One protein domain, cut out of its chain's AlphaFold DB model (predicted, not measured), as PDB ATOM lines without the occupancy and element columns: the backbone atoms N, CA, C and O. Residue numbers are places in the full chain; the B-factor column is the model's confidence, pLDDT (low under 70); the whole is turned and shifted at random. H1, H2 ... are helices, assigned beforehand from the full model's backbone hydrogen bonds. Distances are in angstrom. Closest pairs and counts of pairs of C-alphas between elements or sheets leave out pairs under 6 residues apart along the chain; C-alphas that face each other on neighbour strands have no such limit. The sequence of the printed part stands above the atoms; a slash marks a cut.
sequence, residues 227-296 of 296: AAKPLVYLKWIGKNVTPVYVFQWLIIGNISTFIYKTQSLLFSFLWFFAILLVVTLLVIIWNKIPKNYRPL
ATOM      1  N   ALA A 227     -15.080  -9.302 -51.620       65.56
ATOM      2  CA  ALA A 227     -14.747  -8.807 -50.283       65.56
ATOM      3  C   ALA A 227     -15.778  -9.261 -49.218       65.56
ATOM      4  O   ALA A 227     -15.996  -8.592 -48.210       65.56
ATOM      5  N   ALA A 228     -16.446 -10.396 -49.443       75.56
ATOM      6  CA  ALA A 228     -17.415 -10.959 -48.531       75.56
ATOM      7  C   ALA A 228     -16.703 -11.329 -47.225       75.56
ATOM      8  O   ALA A 228     -15.728 -12.087 -47.220       75.56
ATOM      9  N   LYS A 229     -17.215 -10.807 -46.106       82.12
ATOM     10  CA  LYS A 229     -16.665 -11.032 -44.760       82.12
ATOM     11  C   LYS A 229     -16.371 -12.517 -44.455       82.12
ATOM     12  O   LYS A 229     -15.300 -12.774 -43.904       82.12
ATOM     13  N   PRO A 230     -17.207 -13.500 -44.864       84.12
ATOM     14  CA  PRO A 230     -16.900 -14.916 -44.656       84.12
ATOM     15  C   PRO A 230     -15.610 -15.381 -45.346       84.12
ATOM     16  O   PRO A 230     -14.816 -16.091 -44.741       84.12
ATOM     17  N   LEU A 231     -15.341 -14.943 -46.582       83.19
ATOM     18  CA  LEU A 231     -14.119 -15.319 -47.303       83.19
ATOM     19  C   LEU A 231     -12.872 -14.693 -46.675       83.19
ATOM     20  O   LEU A 231     -11.822 -15.332 -46.615       83.19
ATOM     21  N   VAL A 232     -12.980 -13.457 -46.180       86.44
ATOM     22  CA  VAL A 232     -11.894 -12.801 -45.437       86.44
ATOM     23  C   VAL A 232     -11.581 -13.574 -44.156       86.44
ATOM     24  O   VAL A 232     -10.411 -13.831 -43.869       86.44
ATOM     25  N   TYR A 233     -12.612 -14.001 -43.426       89.94
ATOM     26  CA  TYR A 233     -12.458 -14.815 -42.224       89.94
ATOM     27  C   TYR A 233     -11.840 -16.190 -42.523       89.94
ATOM     28  O   TYR A 233     -10.877 -16.573 -41.866       89.94
ATOM     29  N   LEU A 234     -12.290 -16.890 -43.571       88.31
ATOM     30  CA  LEU A 234     -11.691 -18.162 -43.996       88.31
ATOM     31  C   LEU A 234     -10.212 -18.004 -44.385       88.31
ATOM     32  O   LEU A 234      -9.373 -18.811 -43.984       88.31
ATOM     33  N   LYS A 235      -9.862 -16.931 -45.106       88.12
ATOM     34  CA  LYS A 235      -8.460 -16.591 -45.415       88.12
ATOM     35  C   LYS A 235      -7.654 -16.323 -44.143       88.12
ATOM     36  O   LYS A 235      -6.484 -16.698 -44.073       88.12
ATOM     37  N   TRP A 236      -8.252 -15.671 -43.148       92.12
ATOM     38  CA  TRP A 236      -7.612 -15.424 -41.861       92.12
ATOM     39  C   TRP A 236      -7.395 -16.718 -41.066       92.12
ATOM     40  O   TRP A 236      -6.288 -16.908 -40.563       92.12
ATOM     41  N   ILE A 237      -8.371 -17.635 -41.025       92.00
ATOM     42  CA  ILE A 237      -8.195 -18.972 -40.429       92.00
ATOM     43  C   ILE A 237      -7.047 -19.703 -41.124       92.00
ATOM     44  O   ILE A 237      -6.146 -20.187 -40.451       92.00
ATOM     45  N   GLY A 238      -7.022 -19.727 -42.461       87.56
ATOM     46  CA  GLY A 238      -5.968 -20.408 -43.219       87.56
ATOM     47  C   GLY A 238      -4.559 -19.884 -42.913       87.56
ATOM     48  O   GLY A 238      -3.622 -20.667 -42.783       87.56
ATOM     49  N   LYS A 239      -4.402 -18.567 -42.715       89.25
ATOM     50  CA  LYS A 239      -3.125 -17.957 -42.289       89.25
ATOM     51  C   LYS A 239      -2.722 -18.315 -40.856       89.25
ATOM     52  O   LYS A 239      -1.547 -18.212 -40.521       89.25
ATOM     53  N   ASN A 240      -3.685 -18.701 -40.024       92.81
ATOM     54  CA  ASN A 240      -3.513 -19.021 -38.611       92.81
ATOM     55  C   ASN A 240      -3.829 -20.497 -38.322       92.81
ATOM     56  O   ASN A 240      -4.204 -20.834 -37.204       92.81
ATOM     57  N   VAL A 241      -3.691 -21.382 -39.315       90.88
ATOM     58  CA  VAL A 241      -4.172 -22.767 -39.213       90.88
ATOM     59  C   VAL A 241      -3.573 -23.517 -38.023       90.88
ATOM     60  O   VAL A 241      -4.305 -24.193 -37.312       90.88
ATOM     61  N   THR A 242      -2.279 -23.344 -37.744       90.25
ATOM     62  CA  THR A 242      -1.599 -24.006 -36.622       90.25
ATOM     63  C   THR A 242      -2.137 -23.569 -35.255       90.25
ATOM     64  O   THR A 242      -2.587 -24.440 -34.515       90.25
ATOM     65  N   PRO A 243      -2.173 -22.269 -34.885       93.69
ATOM     66  CA  PRO A 243      -2.747 -21.872 -33.599       93.69
ATOM     67  C   PRO A 243      -4.251 -22.168 -33.500       93.69
ATOM     68  O   PRO A 243      -4.712 -22.547 -32.429       93.69
ATOM     69  N   VAL A 244      -5.012 -22.063 -34.602       95.25
ATOM     70  CA  VAL A 244      -6.423 -22.496 -34.640       95.25
ATOM     71  C   VAL A 244      -6.526 -23.971 -34.255       95.25
ATOM     72  O   VAL A 244      -7.285 -24.311 -33.355       95.25
ATOM     73  N   TYR A 245      -5.731 -24.827 -34.901       93.69
ATOM     74  CA  TYR A 245      -5.692 -26.265 -34.657       93.69
ATOM     75  C   TYR A 245      -5.343 -26.590 -33.203       93.69
ATOM     76  O   TYR A 245      -6.086 -27.304 -32.535       93.69
ATOM     77  N   VAL A 246      -4.248 -26.017 -32.694       95.50
ATOM     78  CA  VAL A 246      -3.762 -26.252 -31.327       95.50
ATOM     79  C   VAL A 246      -4.818 -25.859 -30.297       95.50
ATOM     80  O   VAL A 246      -5.199 -26.688 -29.475       95.50
ATOM     81  N   PHE A 247      -5.347 -24.631 -30.349       97.19
ATOM     82  CA  PHE A 247      -6.358 -24.205 -29.377       97.19
ATOM     83  C   PHE A 247      -7.641 -25.025 -29.483       97.19
ATOM     84  O   PHE A 247      -8.211 -25.399 -28.459       97.19
ATOM     85  N   GLN A 248      -8.084 -25.332 -30.703       96.00
ATOM     86  CA  GLN A 248      -9.281 -26.134 -30.919       96.00
ATOM     87  C   GLN A 248      -9.145 -27.521 -30.281       96.00
ATOM     88  O   GLN A 248     -10.051 -27.938 -29.562       96.00
ATOM     89  N   TRP A 249      -8.025 -28.216 -30.487       95.56
ATOM     90  CA  TRP A 249      -7.839 -29.561 -29.940       95.56
ATOM     91  C   TRP A 249      -7.586 -29.583 -28.438       95.56
ATOM     92  O   TRP A 249      -8.130 -30.459 -27.768       95.56
ATOM     93  N   LEU A 250      -6.871 -28.600 -27.883       97.69
ATOM     94  CA  LEU A 250      -6.737 -28.463 -26.428       97.69
ATOM     95  C   LEU A 250      -8.105 -28.323 -25.745       97.69
ATOM     96  O   LEU A 250      -8.340 -28.934 -24.703       97.69
ATOM     97  N   ILE A 251      -9.018 -27.556 -26.346       97.00
ATOM     98  CA  ILE A 251     -10.382 -27.374 -25.835       97.00
ATOM     99  C   ILE A 251     -11.207 -28.653 -26.026       97.00
ATOM    100  O   ILE A 251     -11.784 -29.158 -25.064       97.00
ATOM    101  N   ILE A 252     -11.260 -29.190 -27.252       95.31
ATOM    102  CA  ILE A 252     -12.090 -30.357 -27.582       95.31
ATOM    103  C   ILE A 252     -11.665 -31.582 -26.773       95.31
ATOM    104  O   ILE A 252     -12.527 -32.222 -26.177       95.31
ATOM    105  N   GLY A 253     -10.370 -31.904 -26.725       94.81
ATOM    106  CA  GLY A 253      -9.878 -33.109 -26.053       94.81
ATOM    107  C   GLY A 253     -10.262 -33.141 -24.571       94.81
ATOM    108  O   GLY A 253     -10.880 -34.099 -24.098       94.81
ATOM    109  N   ASN A 254     -10.044 -32.033 -23.861       96.94
ATOM    110  CA  ASN A 254     -10.353 -31.950 -22.437       96.94
ATOM    111  C   ASN A 254     -11.856 -31.899 -22.147       96.94
ATOM    112  O   ASN A 254     -12.318 -32.616 -21.265       96.94
ATOM    113  N   ILE A 255     -12.641 -31.127 -22.907       94.75
ATOM    114  CA  ILE A 255     -14.104 -31.108 -22.738       94.75
ATOM    115  C   ILE A 255     -14.697 -32.489 -23.046       94.75
ATOM    116  O   ILE A 255     -15.548 -32.979 -22.301       94.75
ATOM    117  N   SER A 256     -14.225 -33.144 -24.112       92.25
ATOM    118  CA  SER A 256     -14.752 -34.440 -24.550       92.25
ATOM    119  C   SER A 256     -14.625 -35.516 -23.475       92.25
ATOM    120  O   SER A 256     -15.539 -36.317 -23.338       92.25
ATOM    121  N   THR A 257     -13.590 -35.464 -22.632       92.38
ATOM    122  CA  THR A 257     -13.406 -36.399 -21.509       92.38
ATOM    123  C   THR A 257     -14.624 -36.444 -20.569       92.38
ATOM    124  O   THR A 257     -14.896 -37.479 -19.965       92.38
ATOM    125  N   PHE A 258     -15.384 -35.349 -20.463       91.94
ATOM    126  CA  PHE A 258     -16.544 -35.245 -19.573       91.94
ATOM    127  C   PHE A 258     -17.887 -35.447 -20.277       91.94
ATOM    128  O   PHE A 258     -18.838 -35.901 -19.648       91.94
ATOM    129  N   ILE A 259     -17.984 -35.098 -21.565       91.25
ATOM    130  CA  ILE A 259     -19.265 -35.079 -22.294       91.25
ATOM    131  C   ILE A 259     -19.331 -36.067 -23.466       91.25
ATOM    132  O   ILE A 259     -20.311 -36.056 -24.219       91.25
ATOM    133  N   TYR A 260     -18.324 -36.926 -23.645       88.06
ATOM    134  CA  TYR A 260     -18.267 -37.894 -24.741       88.06
ATOM    135  C   TYR A 260     -19.547 -38.735 -24.825       88.06
ATOM    136  O   TYR A 260     -19.982 -39.327 -23.842       88.06
ATOM    137  N   LYS A 261     -20.165 -38.771 -26.015       87.25
ATOM    138  CA  LYS A 261     -21.427 -39.484 -26.308       87.25
ATOM    139  C   LYS A 261     -22.644 -39.095 -25.446       87.25
ATOM    140  O   LYS A 261     -23.668 -39.763 -25.526       87.25
ATOM    141  N   THR A 262     -22.585 -37.998 -24.687       92.62
ATOM    142  CA  THR A 262     -23.727 -37.505 -23.886       92.62
ATOM    143  C   THR A 262     -24.560 -36.434 -24.597       92.62
ATOM    144  O   THR A 262     -25.664 -36.114 -24.164       92.62
ATOM    145  N   GLN A 263     -24.032 -35.845 -25.672       93.00
ATOM    146  CA  GLN A 263     -24.629 -34.693 -26.347       93.00
ATOM    147  C   GLN A 263     -25.487 -35.122 -27.541       93.00
ATOM    148  O   GLN A 263     -25.107 -36.013 -28.301       93.00
ATOM    149  N   SER A 264     -26.618 -34.443 -27.755       94.25
ATOM    150  CA  SER A 264     -27.412 -34.612 -28.977       94.25
ATOM    151  C   SER A 264     -26.725 -33.964 -30.189       94.25
ATOM    152  O   SER A 264     -25.765 -33.197 -30.051       94.25
ATOM    153  N   LEU A 265     -27.244 -34.224 -31.393       91.56
ATOM    154  CA  LEU A 265     -26.747 -33.589 -32.616       91.56
ATOM    155  C   LEU A 265     -26.853 -32.057 -32.544       91.56
ATOM    156  O   LEU A 265     -25.893 -31.360 -32.861       91.56
ATOM    157  N   LEU A 266     -27.988 -31.531 -32.065       94.69
ATOM    158  CA  LEU A 266     -28.190 -30.089 -31.906       94.69
ATOM    159  C   LEU A 266     -27.148 -29.480 -30.961       94.69
ATOM    160  O   LEU A 266     -26.528 -28.474 -31.300       94.69
ATOM    161  N   PHE A 267     -26.910 -30.107 -29.807       93.69
ATOM    162  CA  PHE A 267     -25.893 -29.621 -28.873       93.69
ATOM    163  C   PHE A 267     -24.483 -29.733 -29.452       93.69
ATOM    164  O   PHE A 267     -23.687 -28.825 -29.251       93.69
ATOM    165  N   SER A 268     -24.183 -30.769 -30.239       91.31
ATOM    166  CA  SER A 268     -22.908 -30.870 -30.965       91.31
ATOM    167  C   SER A 268     -22.701 -29.702 -31.940       91.31
ATOM    168  O   SER A 268     -21.606 -29.143 -32.004       91.31
ATOM    169  N   PHE A 269     -23.754 -29.268 -32.643       93.12
ATOM    170  CA  PHE A 269     -23.707 -28.064 -33.483       93.12
ATOM    171  C   PHE A 269     -23.480 -26.787 -32.662       93.12
ATOM    172  O   PHE A 269     -22.671 -25.946 -33.052       93.12
ATOM    173  N   LEU A 270     -24.148 -26.638 -31.515       95.00
ATOM    174  CA  LEU A 270     -23.940 -25.487 -30.629       95.00
ATOM    175  C   LEU A 270     -22.512 -25.456 -30.063       95.00
ATOM    176  O   LEU A 270     -21.873 -24.402 -30.077       95.00
ATOM    177  N   TRP A 271     -21.978 -26.610 -29.650       94.12
ATOM    178  CA  TRP A 271     -20.588 -26.761 -29.215       94.12
ATOM    179  C   TRP A 271     -19.599 -26.364 -30.307       94.12
ATOM    180  O   TRP A 271     -18.641 -25.652 -30.013       94.12
ATOM    181  N   PHE A 272     -19.840 -26.746 -31.565       93.44
ATOM    182  CA  PHE A 272     -18.992 -26.339 -32.687       93.44
ATOM    183  C   PHE A 272     -18.866 -24.812 -32.785       93.44
ATOM    184  O   PHE A 272     -17.750 -24.292 -32.836       93.44
ATOM    185  N   PHE A 273     -19.983 -24.076 -32.752       95.62
ATOM    186  CA  PHE A 273     -19.947 -22.611 -32.826       95.62
ATOM    187  C   PHE A 273     -19.342 -21.967 -31.577       95.62
ATOM    188  O   PHE A 273     -18.578 -21.008 -31.700       95.62
ATOM    189  N   ALA A 274     -19.639 -22.500 -30.389       96.31
ATOM    190  CA  ALA A 274     -19.065 -22.013 -29.139       96.31
ATOM    191  C   ALA A 274     -17.535 -22.164 -29.130       96.31
ATOM    192  O   ALA A 274     -16.814 -21.201 -28.865       96.31
ATOM    193  N   ILE A 275     -17.031 -23.344 -29.495       96.56
ATOM    194  CA  ILE A 275     -15.593 -23.621 -29.579       96.56
ATOM    195  C   ILE A 275     -14.951 -22.754 -30.663       96.56
ATOM    196  O   ILE A 275     -13.924 -22.135 -30.402       96.56
ATOM    197  N   LEU A 276     -15.566 -22.629 -31.844       95.94
ATOM    198  CA  LEU A 276     -15.048 -21.781 -32.922       95.94
ATOM    199  C   LEU A 276     -14.912 -20.313 -32.489       95.94
ATOM    200  O   LEU A 276     -13.911 -19.665 -32.814       95.94
ATOM    201  N   LEU A 277     -15.885 -19.789 -31.740       96.88
ATOM    202  CA  LEU A 277     -15.832 -18.435 -31.192       96.88
ATOM    203  C   LEU A 277     -14.671 -18.284 -30.200       96.88
ATOM    204  O   LEU A 277     -13.863 -17.366 -30.348       96.88
ATOM    205  N   VAL A 278     -14.550 -19.199 -29.234       97.94
ATOM    206  CA  VAL A 278     -13.470 -19.179 -28.233       97.94
ATOM    207  C   VAL A 278     -12.101 -19.280 -28.907       97.94
ATOM    208  O   VAL A 278     -11.225 -18.458 -28.645       97.94
ATOM    209  N   VAL A 279     -11.930 -20.221 -29.837       97.75
ATOM    210  CA  VAL A 279     -10.696 -20.384 -30.619       97.75
ATOM    211  C   VAL A 279     -10.376 -19.109 -31.393       97.75
ATOM    212  O   VAL A 279      -9.240 -18.645 -31.363       97.75
ATOM    213  N   THR A 280     -11.367 -18.483 -32.031       96.69
ATOM    214  CA  THR A 280     -11.163 -17.216 -32.750       96.69
ATOM    215  C   THR A 280     -10.625 -16.128 -31.824       96.69
ATOM    216  O   THR A 280      -9.657 -15.451 -32.176       96.69
ATOM    217  N   LEU A 281     -11.198 -15.979 -30.626       97.19
ATOM    218  CA  LEU A 281     -10.739 -15.003 -29.634       97.19
ATOM    219  C   LEU A 281      -9.310 -15.299 -29.158       97.19
ATOM    220  O   LEU A 281      -8.475 -14.393 -29.138       97.19
ATOM    221  N   LEU A 282      -8.998 -16.562 -28.849       97.25
ATOM    222  CA  LEU A 282      -7.655 -16.985 -28.440       97.25
ATOM    223  C   LEU A 282      -6.614 -16.715 -29.530       97.25
ATOM    224  O   LEU A 282      -5.545 -16.181 -29.242       97.25
ATOM    225  N   VAL A 283      -6.935 -16.994 -30.795       96.38
ATOM    226  CA  VAL A 283      -6.039 -16.719 -31.928       96.38
ATOM    227  C   VAL A 283      -5.855 -15.211 -32.144       96.38
ATOM    228  O   VAL A 283      -4.761 -14.774 -32.502       96.38
ATOM    229  N   ILE A 284      -6.878 -14.382 -31.906       95.31
ATOM    230  CA  ILE A 284      -6.732 -12.915 -31.938       95.31
ATOM    231  C   ILE A 284      -5.767 -12.446 -30.842       95.31
ATOM    232  O   ILE A 284      -4.894 -11.623 -31.124       95.31
ATOM    233  N   ILE A 285      -5.891 -12.971 -29.620       94.94
ATOM    234  CA  ILE A 285      -4.994 -12.650 -28.499       94.94
ATOM    235  C   ILE A 285      -3.567 -13.109 -28.812       94.94
ATOM    236  O   ILE A 285      -2.635 -12.311 -28.735       94.94
ATOM    237  N   TRP A 286      -3.405 -14.354 -29.260       92.44
ATOM    238  CA  TRP A 286      -2.136 -14.910 -29.727       92.44
ATOM    239  C   TRP A 286      -1.481 -14.022 -30.786       92.44
ATOM    240  O   TRP A 286      -0.285 -13.737 -30.743       92.44
ATOM    241  N   ASN A 287      -2.285 -13.499 -31.713       91.62
ATOM    242  CA  ASN A 287      -1.807 -12.623 -32.766       91.62
ATOM    243  C   ASN A 287      -1.356 -11.234 -32.303       91.62
ATOM    244  O   ASN A 287      -0.685 -10.552 -33.080       91.62
ATOM    245  N   LYS A 288      -1.644 -10.835 -31.061       91.19
ATOM    246  CA  LYS A 288      -1.103  -9.614 -30.447       91.19
ATOM    247  C   LYS A 288       0.250  -9.831 -29.764       91.19
ATOM    248  O   LYS A 288       0.963  -8.858 -29.548       91.19
ATOM    249  N   ILE A 289       0.637 -11.076 -29.470       87.19
ATOM    250  CA  ILE A 289       1.948 -11.387 -28.881       87.19
ATOM    251  C   ILE A 289       3.038 -11.085 -29.925       87.19
ATOM    252  O   ILE A 289       2.904 -11.541 -31.069       87.19
ATOM    253  N   PRO A 290       4.111 -10.335 -29.608       81.00
ATOM    254  CA  PRO A 290       5.168 -10.062 -30.578       81.00
ATOM    255  C   PRO A 290       5.809 -11.362 -31.069       81.00
ATOM    256  O   PRO A 290       6.001 -12.297 -30.296       81.00
ATOM    257  N   LYS A 291       6.161 -11.430 -32.360       74.12
ATOM    258  CA  LYS A 291       6.670 -12.664 -32.989       74.12
ATOM    259  C   LYS A 291       7.896 -13.253 -32.283       74.12
ATOM    260  O   LYS A 291       8.031 -14.466 -32.260       74.12
ATOM    261  N   ASN A 292       8.727 -12.413 -31.669       70.44
ATOM    262  CA  ASN A 292       9.930 -12.835 -30.946       70.44
ATOM    263  C   ASN A 292       9.624 -13.642 -29.667       70.44
ATOM    264  O   ASN A 292      10.518 -14.297 -29.149       70.44
ATOM    265  N   TYR A 293       8.382 -13.602 -29.172       60.97
ATOM    266  CA  TYR A 293       7.933 -14.315 -27.970       60.97
ATOM    267  C   TYR A 293       6.936 -15.440 -28.269       60.97
ATOM    268  O   TYR A 293       6.392 -16.036 -27.343       60.97
ATOM    269  N   ARG A 294       6.650 -15.726 -29.546       66.38
ATOM    270  CA  ARG A 294       5.772 -16.844 -29.904       66.38
ATOM    271  C   ARG A 294       6.601 -18.127 -29.979       66.38
ATOM    272  O   ARG A 294       7.511 -18.171 -30.809       66.38
ATOM    273  N   PRO A 295       6.308 -19.165 -29.174       56.22
ATOM    274  CA  PRO A 295       6.747 -20.507 -29.526       56.22
ATOM    275  C   PRO A 295       6.177 -20.857 -30.913       56.22
ATOM    276  O   PRO A 295       5.058 -20.452 -31.231       56.22
ATOM    277  N   LEU A 296       7.024 -21.484 -31.737       50.66
ATOM    278  CA  LEU A 296       6.888 -21.698 -33.190       50.66
ATOM    279  C   LEU A 296       5.474 -22.007 -33.707       50.66
ATOM    280  O   LEU A 296       4.803 -22.887 -33.131       50.66
TER     281      LEU A 296
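Overview. This is residues 227 to 296 of the 296 residues of an uncharacterized protein of Ignavibacteriales bacterium (UniProt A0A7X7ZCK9). A splayed helical hairpin: the long helices H3 and H2 run opposite ways and come together near the start of H2 and the later part of H3, spreading like a V toward the loop that joins them, where residues 253 to 262 and 264 to 270 stand free. At the narrow end the shorter H1 makes a corner with H2, its first residues 229 to 232 sticking out, and the tail after H3 reaches beyond that end with residues 288 to 293 standing free. The printed part has 70 residues with three named helices, in the order H1, H2, H3, and no named strand; its class is all helix. It is loose, with a radius of gyration of the C-alphas of 14.2 A, and flat, spanning 41 by 32 by 14 A.

Arrangement. H3, residues 265 to 286, is the longest helix and touches H2, residues 241 to 259, with 13 pairs of C-alphas within 8 A. Their closest C-alphas are those of Phe 247 and Val 279, 5.9 A apart. The two form a helical hairpin, with lines at a steep tilt of 43 degrees, opposite ways. H1, residues 229 to 239, is close to H2 but not clearly touching: the closest C-alphas, those of Ile 237 and Val 244, are 7.0 A apart. H1 and H2 stand about perpendicular, at 86 degrees. H1 and H3 are only just apart, their closest C-alphas 8.4 A from each other. In H1 and H3 every O i to N i+4 pair is within hydrogen-bond range; in H2 it is 13 of 15.

Along the chain. H3 measures 31.0 A from first to last C-alpha, beginning at C-alpha 265 at (-26.747, -33.589, -32.616) and ending at C-alpha 286 at (-2.136, -14.910, -29.727). H2 measures 25.8 A from Val 241 to Ile 259. H1 measures 15.4 A and begins at C-alpha 229 at (-16.665, -11.032, -44.760).

Size, cuts and confidence. The C-alphas of Ser 264 and Asn 292 are the two farthest apart, at 43.3 A. Without the stretches that stand free, the body of 41 residues spans 35 by 22 by 15 A. The printed part has no cut and ends at residue 296, the chain's last residue. Both links are tight, with 1 residue between H1 and H2 and 5 between H2 and H3. The mean pLDDT of the printed part is 89.6; residue 227 and residues 293 to 296 are under 70.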